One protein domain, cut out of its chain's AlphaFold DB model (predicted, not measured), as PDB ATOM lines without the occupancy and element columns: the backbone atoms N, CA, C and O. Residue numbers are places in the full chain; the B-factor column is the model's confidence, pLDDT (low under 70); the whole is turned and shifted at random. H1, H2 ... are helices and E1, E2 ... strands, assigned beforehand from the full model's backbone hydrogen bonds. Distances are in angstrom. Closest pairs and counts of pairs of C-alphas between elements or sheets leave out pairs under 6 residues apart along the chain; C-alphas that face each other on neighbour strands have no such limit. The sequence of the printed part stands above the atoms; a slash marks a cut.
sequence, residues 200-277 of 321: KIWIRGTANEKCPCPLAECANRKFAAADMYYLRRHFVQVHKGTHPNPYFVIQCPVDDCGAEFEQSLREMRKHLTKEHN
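What this domain is: This is residues 200 to 277 of the 321 residues of an uncharacterized protein of Ramazzottius varieornatus (UniProt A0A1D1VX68). A short ribbon of two parallel strands, E1 and E2, has one face covered by H1 and a long winding stretch, residues 205 to 227, while H2 leads away beyond the end of E2. The two helices begin near each other and run outward in opposite ways, giving an elongated outline of 39 by 22 by 20 A. The printed part has 78 residues, with two named strands and two named helices in the order E1, H1, E2, H2; the sheet order is E1, E2. The class is mixed, helices and strands, with under half of the residues in named elements. The whole is compact, with a radius of gyration of the C-alphas of 12.7 A.

Where its parts are: E1, residues 200 to 204, begins at C-alpha 200 (221.666, 191.452, 321.056) and is 13.0 A long from first to last C-alpha. E2, residues 246 to 251, is 15.7 A long. H1, residues 228 to 238, is 15.1 A long and begins at C-alpha 228 (215.556, 180.406, 316.008). H2, residues 265 to 275, is 15.2 A long and ends at C-alpha 275 (196.541, 192.310, 317.706).

How they stand to each other: E1 and E2 are parallel neighbours, with 33 degrees between their directions. The C-alphas of Trp 202 and Val 249 face each other at 5.0 A. N 201 and O 247, at 2.8 A, and N 251 and O 203, at 2.9 A, are within hydrogen-bond range. E1, H1 and E2 form a strand-helix-strand unit, two parallel neighbour strands with a helix between them along the chain, and its crossover is right-handed. The closest C-alphas of H1 and E2 are those of Arg 232 and Pro 246, 7.0 A apart. The closest of E2 and H2 are those of Ile 250 and Leu 265, 7.2 A apart. H1 and H2 are close but not clearly touching: their closest C-alphas, of Met 228 and Leu 265, are 7.4 A apart. They run opposite ways at a steep tilt of 44 degrees. E1 and H2 are apart. In H1 and H2 every O i to N i+4 pair is within hydrogen-bond range. Two short antiparallel pairings lie outside the named strands or reach beyond them: residues 211 to 212 with 224 to 225, and residues 250 to 251 of E2 with 260 to 261.

The domain as a whole: The two C-alphas farthest apart are those of Gly 241 and Asn 277, at 40.2 A. The printed part has no cut. The links E1 to H1, of 23 residues, and E2 to H2, of 13, are long; the link H1 to E2, of 7, is short. The mean pLDDT of the printed part is 92.8, and no printed residue is under 70.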
ATOM      1  N   LYS A 200     223.098 191.350 321.364       93.38
ATOM      2  CA  LYS A 200     221.666 191.452 321.056       93.38
ATOM      3  C   LYS A 200     221.460 191.807 319.579       93.38
ATOM      4  O   LYS A 200     221.827 192.892 319.134       93.38
ATOM      5  N   ILE A 201     220.862 190.894 318.823       93.50
ATOM      6  CA  ILE A 201     220.568 191.032 317.395       93.50
ATOM      7  C   ILE A 201     219.061 191.189 317.226       93.50
ATOM      8  O   ILE A 201     218.285 190.277 317.511       93.50
ATOM      9  N   TRP A 202     218.656 192.347 316.723       93.69
ATOM     10  CA  TRP A 202     217.262 192.665 316.455       93.69
ATOM     11  C   TRP A 202     216.864 192.170 315.071       93.69
ATOM     12  O   TRP A 202     217.470 192.544 314.066       93.69
ATOM     13  N   ILE A 203     215.846 191.318 315.018       93.69
ATOM     14  CA  ILE A 203     215.310 190.777 313.777       93.69
ATOM     15  C   ILE A 203     213.884 191.271 313.629       93.69
ATOM     16  O   ILE A 203     213.026 191.004 314.468       93.69
ATOM     17  N   ARG A 204     213.607 191.950 312.519       91.44
ATOM     18  CA  ARG A 204     212.233 192.271 312.161       91.44
ATOM     19  C   ARG A 204     211.533 190.984 311.740       91.44
ATOM     20  O   ARG A 204     211.980 190.303 310.813       91.44
ATOM     21  N   GLY A 205     210.466 190.634 312.448       87.38
ATOM     22  CA  GLY A 205     209.640 189.485 312.120       87.38
ATOM     23  C   GLY A 205     209.155 189.556 310.678       87.38
ATOM     24  O   GLY A 205     208.969 190.635 310.122       87.38
ATOM     25  N   THR A 206     208.940 188.406 310.053       86.31
ATOM     26  CA  THR A 206     208.262 188.345 308.756       86.31
ATOM     27  C   THR A 206     207.079 187.399 308.876       86.31
ATOM     28  O   THR A 206     207.100 186.476 309.692       86.31
ATOM     29  N   ALA A 207     206.041 187.614 308.069       79.31
ATOM     30  CA  ALA A 207     204.928 186.670 307.984       79.31
ATOM     31  C   ALA A 207     205.326 185.339 307.331       79.31
ATOM     32  O   ALA A 207     204.605 184.348 307.443       79.31
ATOM     33  N   ASN A 208     206.477 185.307 306.655       77.44
ATOM     34  CA  ASN A 208     207.000 184.094 306.056       77.44
ATOM     35  C   ASN A 208     207.448 183.113 307.142       77.44
ATOM     36  O   ASN A 208     208.005 183.486 308.172       77.44
ATOM     37  N   GLU A 209     207.270 181.822 306.873       77.88
ATOM     38  CA  GLU A 209     207.658 180.748 307.795       77.88
ATOM     39  C   GLU A 209     209.175 180.640 308.009       77.88
ATOM     40  O   GLU A 209     209.615 179.900 308.885       77.88
ATOM     41  N   LYS A 210     209.979 181.350 307.207       90.12
ATOM     42  CA  LYS A 210     211.439 181.268 307.235       90.12
ATOM     43  C   LYS A 210     212.062 182.628 307.529       90.12
ATOM     44  O   LYS A 210     211.722 183.623 306.896       90.12
ATOM     45  N   CYS A 211     213.020 182.633 308.447       89.94
ATOM     46  CA  CYS A 211     213.788 183.791 308.873       89.94
ATOM     47  C   CYS A 211     215.157 183.812 308.160       89.94
ATOM     48  O   CYS A 211     215.962 182.899 308.381       89.94
ATOM     49  N   PRO A 212     215.435 184.789 307.277       93.44
ATOM     50  CA  PRO A 212     216.747 184.923 306.647       93.44
ATOM     51  C   PRO A 212     217.812 185.387 307.653       93.44
ATOM     52  O   PRO A 212     217.495 185.950 308.700       93.44
ATOM     53  N   CYS A 213     219.091 185.177 307.330       94.81
ATOM     54  CA  CYS A 213     220.181 185.747 308.125       94.81
ATOM     55  C   CYS A 213     220.138 187.293 308.060       94.81
ATOM     56  O   CYS A 213     220.094 187.833 306.953       94.81
ATOM     57  N   PRO A 214     220.166 188.016 309.200       93.75
ATOM     58  CA  PRO A 214     220.060 189.478 309.220       93.75
ATOM     59  C   PRO A 214     221.344 190.202 308.778       93.75
ATOM     60  O   PRO A 214     221.313 191.402 308.519       93.75
ATOM     61  N   LEU A 215     222.480 189.504 308.674       93.88
ATOM     62  CA  LEU A 215     223.743 190.106 308.249       93.88
ATOM     63  C   LEU A 215     223.801 190.217 306.718       93.88
ATOM     64  O   LEU A 215     223.868 189.206 306.014       93.88
ATOM     65  N   ALA A 216     223.837 191.448 306.195       92.31
ATOM     66  CA  ALA A 216     223.860 191.724 304.751       92.31
ATOM     67  C   ALA A 216     225.064 191.088 304.026       92.31
ATOM     68  O   ALA A 216     224.984 190.721 302.851       92.31
ATOM     69  N   GLU A 217     226.180 190.921 304.732       93.31
ATOM     70  CA  GLU A 217     227.429 190.349 304.217       93.31
ATOM     71  C   GLU A 217     227.566 188.845 304.500       93.31
ATOM     72  O   GLU A 217     228.638 188.267 304.336       93.31
ATOM     73  N   CYS A 218     226.486 188.169 304.904       95.31
ATOM     74  CA  CYS A 218     226.519 186.723 305.081       95.31
ATOM     75  C   CYS A 218     226.858 186.016 303.758       95.31
ATOM     76  O   CYS A 218     226.152 186.174 302.761       95.31
ATOM     77  N   ALA A 219     227.896 185.171 303.764       94.19
ATOM     78  CA  ALA A 219     228.291 184.366 302.604       94.19
ATOM     79  C   ALA A 219     227.141 183.479 302.085       94.19
ATOM     80  O   ALA A 219     227.024 183.217 300.889       94.19
ATOM     81  N   ASN A 220     226.236 183.076 302.980       94.06
ATOM     82  CA  ASN A 220     225.075 182.252 302.674       94.06
ATOM     83  C   ASN A 220     223.789 183.090 302.605       94.06
ATOM     84  O   ASN A 220     222.823 182.789 303.300       94.06
ATOM     85  N   ARG A 221     223.724 184.104 301.731       89.50
ATOM     86  CA  ARG A 221     222.525 184.969 301.577       89.50
ATOM     87  C   ARG A 221     221.213 184.223 301.289       89.50
ATOM     88  O   ARG A 221     220.139 184.765 301.508       89.50
ATOM     89  N   LYS A 222     221.287 182.990 300.778       93.62
ATOM     90  CA  LYS A 222     220.118 182.131 300.514       93.62
ATOM     91  C   LYS A 222     219.658 181.330 301.739       93.62
ATOM     92  O   LYS A 222     218.661 180.617 301.653       93.62
ATOM     93  N   PHE A 223     220.392 181.391 302.847       94.81
ATOM     94  CA  PHE A 223     220.024 180.707 304.076       94.81
ATOM     95  C   PHE A 223     218.783 181.360 304.687       94.81
ATOM     96  O   PHE A 223     218.757 182.564 304.937       94.81
ATOM     97  N   ALA A 224     217.768 180.541 304.947       94.00
ATOM     98  CA  ALA A 224     216.572 180.944 305.666       94.00
ATOM     99  C   ALA A 224     216.183 179.825 306.637       94.00
ATOM    100  O   ALA A 224     215.889 178.701 306.223       94.00
ATOM    101  N   ALA A 225     216.225 180.132 307.929       93.31
ATOM    102  CA  ALA A 225     215.947 179.201 309.011       93.31
ATOM    103  C   ALA A 225     214.438 179.078 309.254       93.31
ATOM    104  O   ALA A 225     213.728 180.077 309.226       93.31
ATOM    105  N   ALA A 226     213.942 177.871 309.526       90.44
ATOM    106  CA  ALA A 226     212.540 177.670 309.908       90.44
ATOM    107  C   ALA A 226     212.247 178.114 311.357       90.44
ATOM    108  O   ALA A 226     211.104 178.398 311.707       90.44
ATOM    109  N   ASP A 227     213.276 178.170 312.206       90.38
ATOM    110  CA  ASP A 227     213.176 178.566 313.608       90.38
ATOM    111  C   ASP A 227     214.434 179.320 314.090       90.38
ATOM    112  O   ASP A 227     215.403 179.517 313.352       90.38
ATOM    113  N   MET A 228     214.418 179.744 315.357       91.19
ATOM    114  CA  MET A 228     215.556 180.406 316.008       91.19
ATOM    115  C   MET A 228     216.718 179.463 316.325       91.19
ATOM    116  O   MET A 228     217.860 179.916 316.403       91.19
ATOM    117  N   TYR A 229     216.464 178.163 316.468       93.31
ATOM    118  CA  TYR A 229     217.500 177.172 316.743       93.31
ATOM    119  C   TYR A 229     218.454 177.023 315.548       93.31
ATOM    120  O   TYR A 229     219.672 177.148 315.700       93.31
ATOM    121  N   TYR A 230     217.918 176.852 314.337       94.81
ATOM    122  CA  TYR A 230     218.706 176.788 313.106       94.81
ATOM    123  C   TYR A 230     219.423 178.106 312.816       94.81
ATOM    124  O   TYR A 230     220.555 178.084 312.327       94.81
ATOM    125  N   LEU A 231     218.807 179.246 313.143       94.31
ATOM    126  CA  LEU A 231     219.455 180.546 312.992       94.31
ATOM    127  C   LEU A 231     220.644 180.696 313.951       94.31
ATOM    128  O   LEU A 231     221.734 181.062 313.518       94.31
ATOM    129  N   ARG A 232     220.482 180.333 315.228       94.62
ATOM    130  CA  ARG A 232     221.581 180.345 316.206       94.62
ATOM    131  C   ARG A 232     222.718 179.420 315.778       94.62
ATOM    132  O   ARG A 232     223.874 179.835 315.774       94.62
ATOM    133  N   ARG A 233     222.395 178.205 315.324       95.81
ATOM    134  CA  ARG A 233     223.389 177.266 314.781       95.81
ATOM    135  C   ARG A 233     224.141 177.851 313.584       95.81
ATOM    136  O   ARG A 233     225.356 177.695 313.498       95.81
ATOM    137  N   HIS A 234     223.443 178.540 312.684       96.81
ATOM    138  CA  HIS A 234     224.062 179.219 311.549       96.81
ATOM    139  C   HIS A 234     225.054 180.304 311.995       96.81
ATOM    140  O   HIS A 234     226.162 180.357 311.465       96.81
ATOM    141  N   PHE A 235     224.711 181.108 313.004       96.06
ATOM    142  CA  PHE A 235     225.620 182.126 313.541       96.06
ATOM    143  C   PHE A 235     226.868 181.520 314.182       96.06
ATOM    144  O   PHE A 235     227.972 181.967 313.891       96.06
ATOM    145  N   VAL A 236     226.720 180.448 314.960       94.31
ATOM    146  CA  VAL A 236     227.867 179.748 315.563       94.31
ATOM    147  C   VAL A 236     228.789 179.134 314.499       94.31
ATOM    148  O   VAL A 236     229.987 179.006 314.725       94.31
ATOM    149  N   GLN A 237     228.264 178.759 313.330       95.75
ATOM    150  CA  GLN A 237     229.060 178.151 312.257       95.75
ATOM    151  C   GLN A 237     229.696 179.176 311.312       95.75
ATOM    152  O   GLN A 237     230.846 179.013 310.917       95.75
ATOM    153  N   VAL A 238     228.945 180.208 310.923       97.00
ATOM    154  CA  VAL A 238     229.331 181.148 309.856       97.00
ATOM    155  C   VAL A 238     229.809 182.486 310.419       97.00
ATOM    156  O   VAL A 238     230.651 183.144 309.815       97.00
ATOM    157  N   HIS A 239     229.307 182.881 311.589       95.44
ATOM    158  CA  HIS A 239     229.529 184.194 312.200       95.44
ATOM    159  C   HIS A 239     230.215 184.121 313.572       95.44
ATOM    160  O   HIS A 239     230.221 185.112 314.297       95.44
ATOM    161  N   LYS A 240     230.855 182.991 313.911       92.88
ATOM    162  CA  LYS A 240     231.537 182.783 315.203       92.88
ATOM    163  C   LYS A 240     232.522 183.899 315.556       92.88
ATOM    164  O   LYS A 240     232.626 184.275 316.714       92.88
ATOM    165  N   GLY A 241     233.253 184.401 314.558       92.06
ATOM    166  CA  GLY A 241     234.280 185.424 314.759       92.06
ATOM    167  C   GLY A 241     233.732 186.831 314.999       92.06
ATOM    168  O   GLY A 241     234.431 187.646 315.585       92.06
ATOM    169  N   THR A 242     232.507 187.127 314.557       92.62
ATOM    170  CA  THR A 242     231.896 188.456 314.722       92.62
ATOM    171  C   THR A 242     230.856 188.489 315.837       92.62
ATOM    172  O   THR A 242     230.680 189.528 316.459       92.62
ATOM    173  N   HIS A 243     230.171 187.369 316.090       92.44
ATOM    174  CA  HIS A 243     229.083 187.257 317.062       92.44
ATOM    175  C   HIS A 243     229.192 185.909 317.803       92.44
ATOM    176  O   HIS A 243     228.478 184.962 317.457       92.44
ATOM    177  N   PRO A 244     230.096 185.780 318.792       87.69
ATOM    178  CA  PRO A 244     230.333 184.514 319.490       87.69
ATOM    179  C   PRO A 244     229.133 184.058 320.340       87.69
ATOM    180  O   PRO A 244     228.880 182.857 320.415       87.69
ATOM    181  N   ASN A 245     228.353 184.993 320.901       91.38
ATOM    182  CA  ASN A 245     227.153 184.704 321.695       91.38
ATOM    183  C   ASN A 245     225.939 185.544 321.229       91.38
ATOM    184  O   ASN A 245     225.647 186.600 321.801       91.38
ATOM    185  N   PRO A 246     225.243 185.135 320.149       93.31
ATOM    186  CA  PRO A 246     224.119 185.893 319.612       93.31
ATOM    187  C   PRO A 246     222.842 185.697 320.447       93.31
ATOM    188  O   PRO A 246     222.401 184.567 320.686       93.31
ATOM    189  N   TYR A 247     222.190 186.802 320.814       94.00
ATOM    190  CA  TYR A 247     220.858 186.823 321.423       94.00
ATOM    191  C   TYR A 247     219.866 187.493 320.482       94.00
ATOM    192  O   TYR A 247     219.953 188.690 320.225       94.00
ATOM    193  N   PHE A 248     218.930 186.726 319.934       95.00
ATOM    194  CA  PHE A 248     217.982 187.246 318.954       95.00
ATOM    195  C   PHE A 248     216.760 187.823 319.643       95.00
ATOM    196  O   PHE A 248     216.136 187.123 320.425       95.00
ATOM    197  N   VAL A 249     216.371 189.046 319.301       95.25
ATOM    198  CA  VAL A 249     215.065 189.588 319.684       95.25
ATOM    199  C   VAL A 249     214.264 189.880 318.437       95.25
ATOM    200  O   VAL A 249     214.721 190.570 317.526       95.25
ATOM    201  N   ILE A 250     213.070 189.305 318.389       95.19
ATOM    202  CA  ILE A 250     212.173 189.401 317.252       95.19
ATOM    203  C   ILE A 250     211.219 190.561 317.510       95.19
ATOM    204  O   ILE A 250     210.468 190.535 318.480       95.19
ATOM    205  N   GLN A 251     211.231 191.564 316.642       95.81
ATOM    206  CA  GLN A 251     210.274 192.668 316.684       95.81
ATOM    207  C   GLN A 251     209.074 192.380 315.789       95.81
ATOM    208  O   GLN A 251     209.214 191.785 314.713       95.81
ATOM    209  N   CYS A 252     207.896 192.824 316.219       95.56
ATOM    210  CA  CYS A 252     206.694 192.772 315.397       95.56
ATOM    211  C   CYS A 252     206.927 193.490 314.044       95.56
ATOM    212  O   CYS A 252     207.482 194.588 314.025       95.56
ATOM    213  N   PRO A 253     206.535 192.901 312.895       94.62
ATOM    214  CA  PRO A 253     206.672 193.549 311.588       94.62
ATOM    215  C   PRO A 253     205.828 194.811 311.408       94.62
ATOM    216  O   PRO A 253     206.142 195.591 310.509       94.62
ATOM    217  N   VAL A 254     204.754 194.977 312.187       95.31
ATOM    218  CA  VAL A 254     203.822 196.103 312.064       95.31
ATOM    219  C   VAL A 254     204.480 197.366 312.602       95.31
ATOM    220  O   VAL A 254     204.922 197.395 313.751       95.31
ATOM    221  N   ASP A 255     204.555 198.390 311.749       93.62
ATOM    222  CA  ASP A 255     205.020 199.715 312.151       93.62
ATOM    223  C   ASP A 255     204.161 200.222 313.324       93.62
ATOM    224  O   ASP A 255     202.962 199.960 313.382       93.62
ATOM    225  N   ASP A 256     204.789 200.890 314.289       93.62
ATOM    226  CA  ASP A 256     204.171 201.443 315.508       93.62
ATOM    227  C   ASP A 256     203.717 200.443 316.591       93.62
ATOM    228  O   ASP A 256     203.385 200.871 317.695       93.62
ATOM    229  N   CYS A 257     203.765 199.124 316.359       95.69
ATOM    230  CA  CYS A 257     203.435 198.150 317.411       95.69
ATOM    231  C   CYS A 257     204.504 198.090 318.518       95.69
ATOM    232  O   CYS A 257     204.194 198.112 319.708       95.69
ATOM    233  N   GLY A 258     205.781 197.994 318.133       94.75
ATOM    234  CA  GLY A 258     206.903 197.960 319.078       94.75
ATOM    235  C   GLY A 258     206.987 196.714 319.973       94.75
ATOM    236  O   GLY A 258     207.857 196.667 320.837       94.75
ATOM    237  N   ALA A 259     206.129 195.704 319.792       96.69
ATOM    238  CA  ALA A 259     206.201 194.470 320.572       96.69
ATOM    239  C   ALA A 259     207.468 193.657 320.245       96.69
ATOM    240  O   ALA A 259     207.821 193.455 319.077       96.69
ATOM    241  N   GLU A 260     208.120 193.152 321.294       96.69
ATOM    242  CA  GLU A 260     209.388 192.423 321.230       96.69
ATOM    243  C   GLU A 260     209.236 191.015 321.817       96.69
ATOM    244  O   GLU A 260     208.595 190.821 322.850       96.69
ATOM    245  N   PHE A 261     209.848 190.026 321.166       95.19
ATOM    246  CA  PHE A 261     209.772 188.616 321.542       95.19
ATOM    247  C   PHE A 261     211.178 188.038 321.602       95.19
ATOM    248  O   PHE A 261     211.870 187.936 320.588       95.19
ATOM    249  N   GLU A 262     211.613 187.652 322.794       90.81
ATOM    250  CA  GLU A 262     213.024 187.358 323.022       90.81
ATOM    251  C   GLU A 262     213.474 185.993 322.501       90.81
ATOM    252  O   GLU A 262     214.661 185.789 322.293       90.81
ATOM    253  N   GLN A 263     212.573 185.022 322.305       81.69
ATOM    254  CA  GLN A 263     213.006 183.653 321.970       81.69
ATOM    255  C   GLN A 263     212.043 182.876 321.064       81.69
ATOM    256  O   GLN A 263     212.337 181.745 320.674       81.69
ATOM    257  N   SER A 264     210.899 183.452 320.688       88.44
ATOM    258  CA  SER A 264     209.815 182.672 320.091       88.44
ATOM    259  C   SER A 264     209.143 183.364 318.909       88.44
ATOM    260  O   SER A 264     208.245 184.192 319.052       88.44
ATOM    261  N   LEU A 265     209.474 182.897 317.697       89.56
ATOM    262  CA  LEU A 265     208.694 183.200 316.485       89.56
ATOM    263  C   LEU A 265     207.231 182.742 316.610       89.56
ATOM    264  O   LEU A 265     206.356 183.220 315.888       89.56
ATOM    265  N   ARG A 266     206.941 181.769 317.481       90.69
ATOM    266  CA  ARG A 266     205.573 181.301 317.729       90.69
ATOM    267  C   ARG A 266     204.778 182.338 318.524       90.69
ATOM    268  O   ARG A 266     203.618 182.555 318.191       90.69
ATOM    269  N   GLU A 267     205.377 182.975 319.525       93.50
ATOM    270  CA  GLU A 267     204.727 184.039 320.307       93.50
ATOM    271  C   GLU A 267     204.462 185.275 319.461       93.50
ATOM    272  O   GLU A 267     203.328 185.746 319.433       93.50
ATOM    273  N   MET A 268     205.448 185.704 318.670       94.31
ATOM    274  CA  MET A 268     205.258 186.783 317.700       94.31
ATOM    275  C   MET A 268     204.085 186.482 316.753       94.31
ATOM    276  O   MET A 268     203.240 187.341 316.517       94.31
ATOM    277  N   ARG A 269     203.977 185.250 316.232       91.50
ATOM    278  CA  ARG A 269     202.845 184.860 315.372       91.50
ATOM    279  C   ARG A 269     201.505 184.913 316.100       91.50
ATOM    280  O   ARG A 269     200.537 185.394 315.525       91.50
ATOM    281  N   LYS A 270     201.442 184.456 317.355       93.94
ATOM    282  CA  LYS A 270     200.224 184.576 318.175       93.94
ATOM    283  C   LYS A 270     199.831 186.040 318.373       93.94
ATOM    284  O   LYS A 270     198.654 186.361 318.258       93.94
ATOM    285  N   HIS A 271     200.803 186.908 318.637       95.50
ATOM    286  CA  HIS A 271     200.580 188.344 318.756       95.50
ATOM    287  C   HIS A 271     200.067 188.949 317.442       95.50
ATOM    288  O   HIS A 271     199.058 189.642 317.464       95.50
ATOM    289  N   LEU A 272     200.658 188.600 316.292       94.50
ATOM    290  CA  LEU A 272     200.177 189.062 314.985       94.50
ATOM    291  C   LEU A 272     198.718 188.670 314.729       94.50
ATOM    292  O   LEU A 272     197.931 189.506 314.312       94.50
ATOM    293  N   THR A 273     198.333 187.429 315.028       93.62
ATOM    294  CA  THR A 273     196.938 186.988 314.859       93.62
ATOM    295  C   THR A 273     195.982 187.647 315.859       93.62
ATOM    296  O   THR A 273     194.807 187.811 315.555       93.62
ATOM    297  N   LYS A 274     196.460 188.019 317.053       96.31
ATOM    298  CA  LYS A 274     195.627 188.600 318.115       96.31
ATOM    299  C   LYS A 274     195.436 190.110 317.964       96.31
ATOM    300  O   LYS A 274     194.324 190.594 318.133       96.31
ATOM    301  N   GLU A 275     196.511 190.840 317.688       97.06
ATOM    302  CA  GLU A 275     196.541 192.310 317.706       97.06
ATOM    303  C   GLU A 275     196.581 192.918 316.302       97.06
ATOM    304  O   GLU A 275     196.208 194.073 316.116       97.06
ATOM    305  N   HIS A 276     196.980 192.137 315.295       95.12
ATOM    306  CA  HIS A 276     197.130 192.588 313.910       95.12
ATOM    307  C   HIS A 276     196.391 191.684 312.917       95.12
ATOM    308  O   HIS A 276     196.841 191.496 311.783       95.12
ATOM    309  N   ASN A 277     195.248 191.133 313.339       94.25
ATOM    310  CA  ASN A 277     194.434 190.220 312.533       94.25
ATOM    311  C   ASN A 277     194.019 190.835 311.183       94.25
ATOM    312  O   ASN A 277     193.975 190.140 310.174       94.25
TER     313      ASN A 277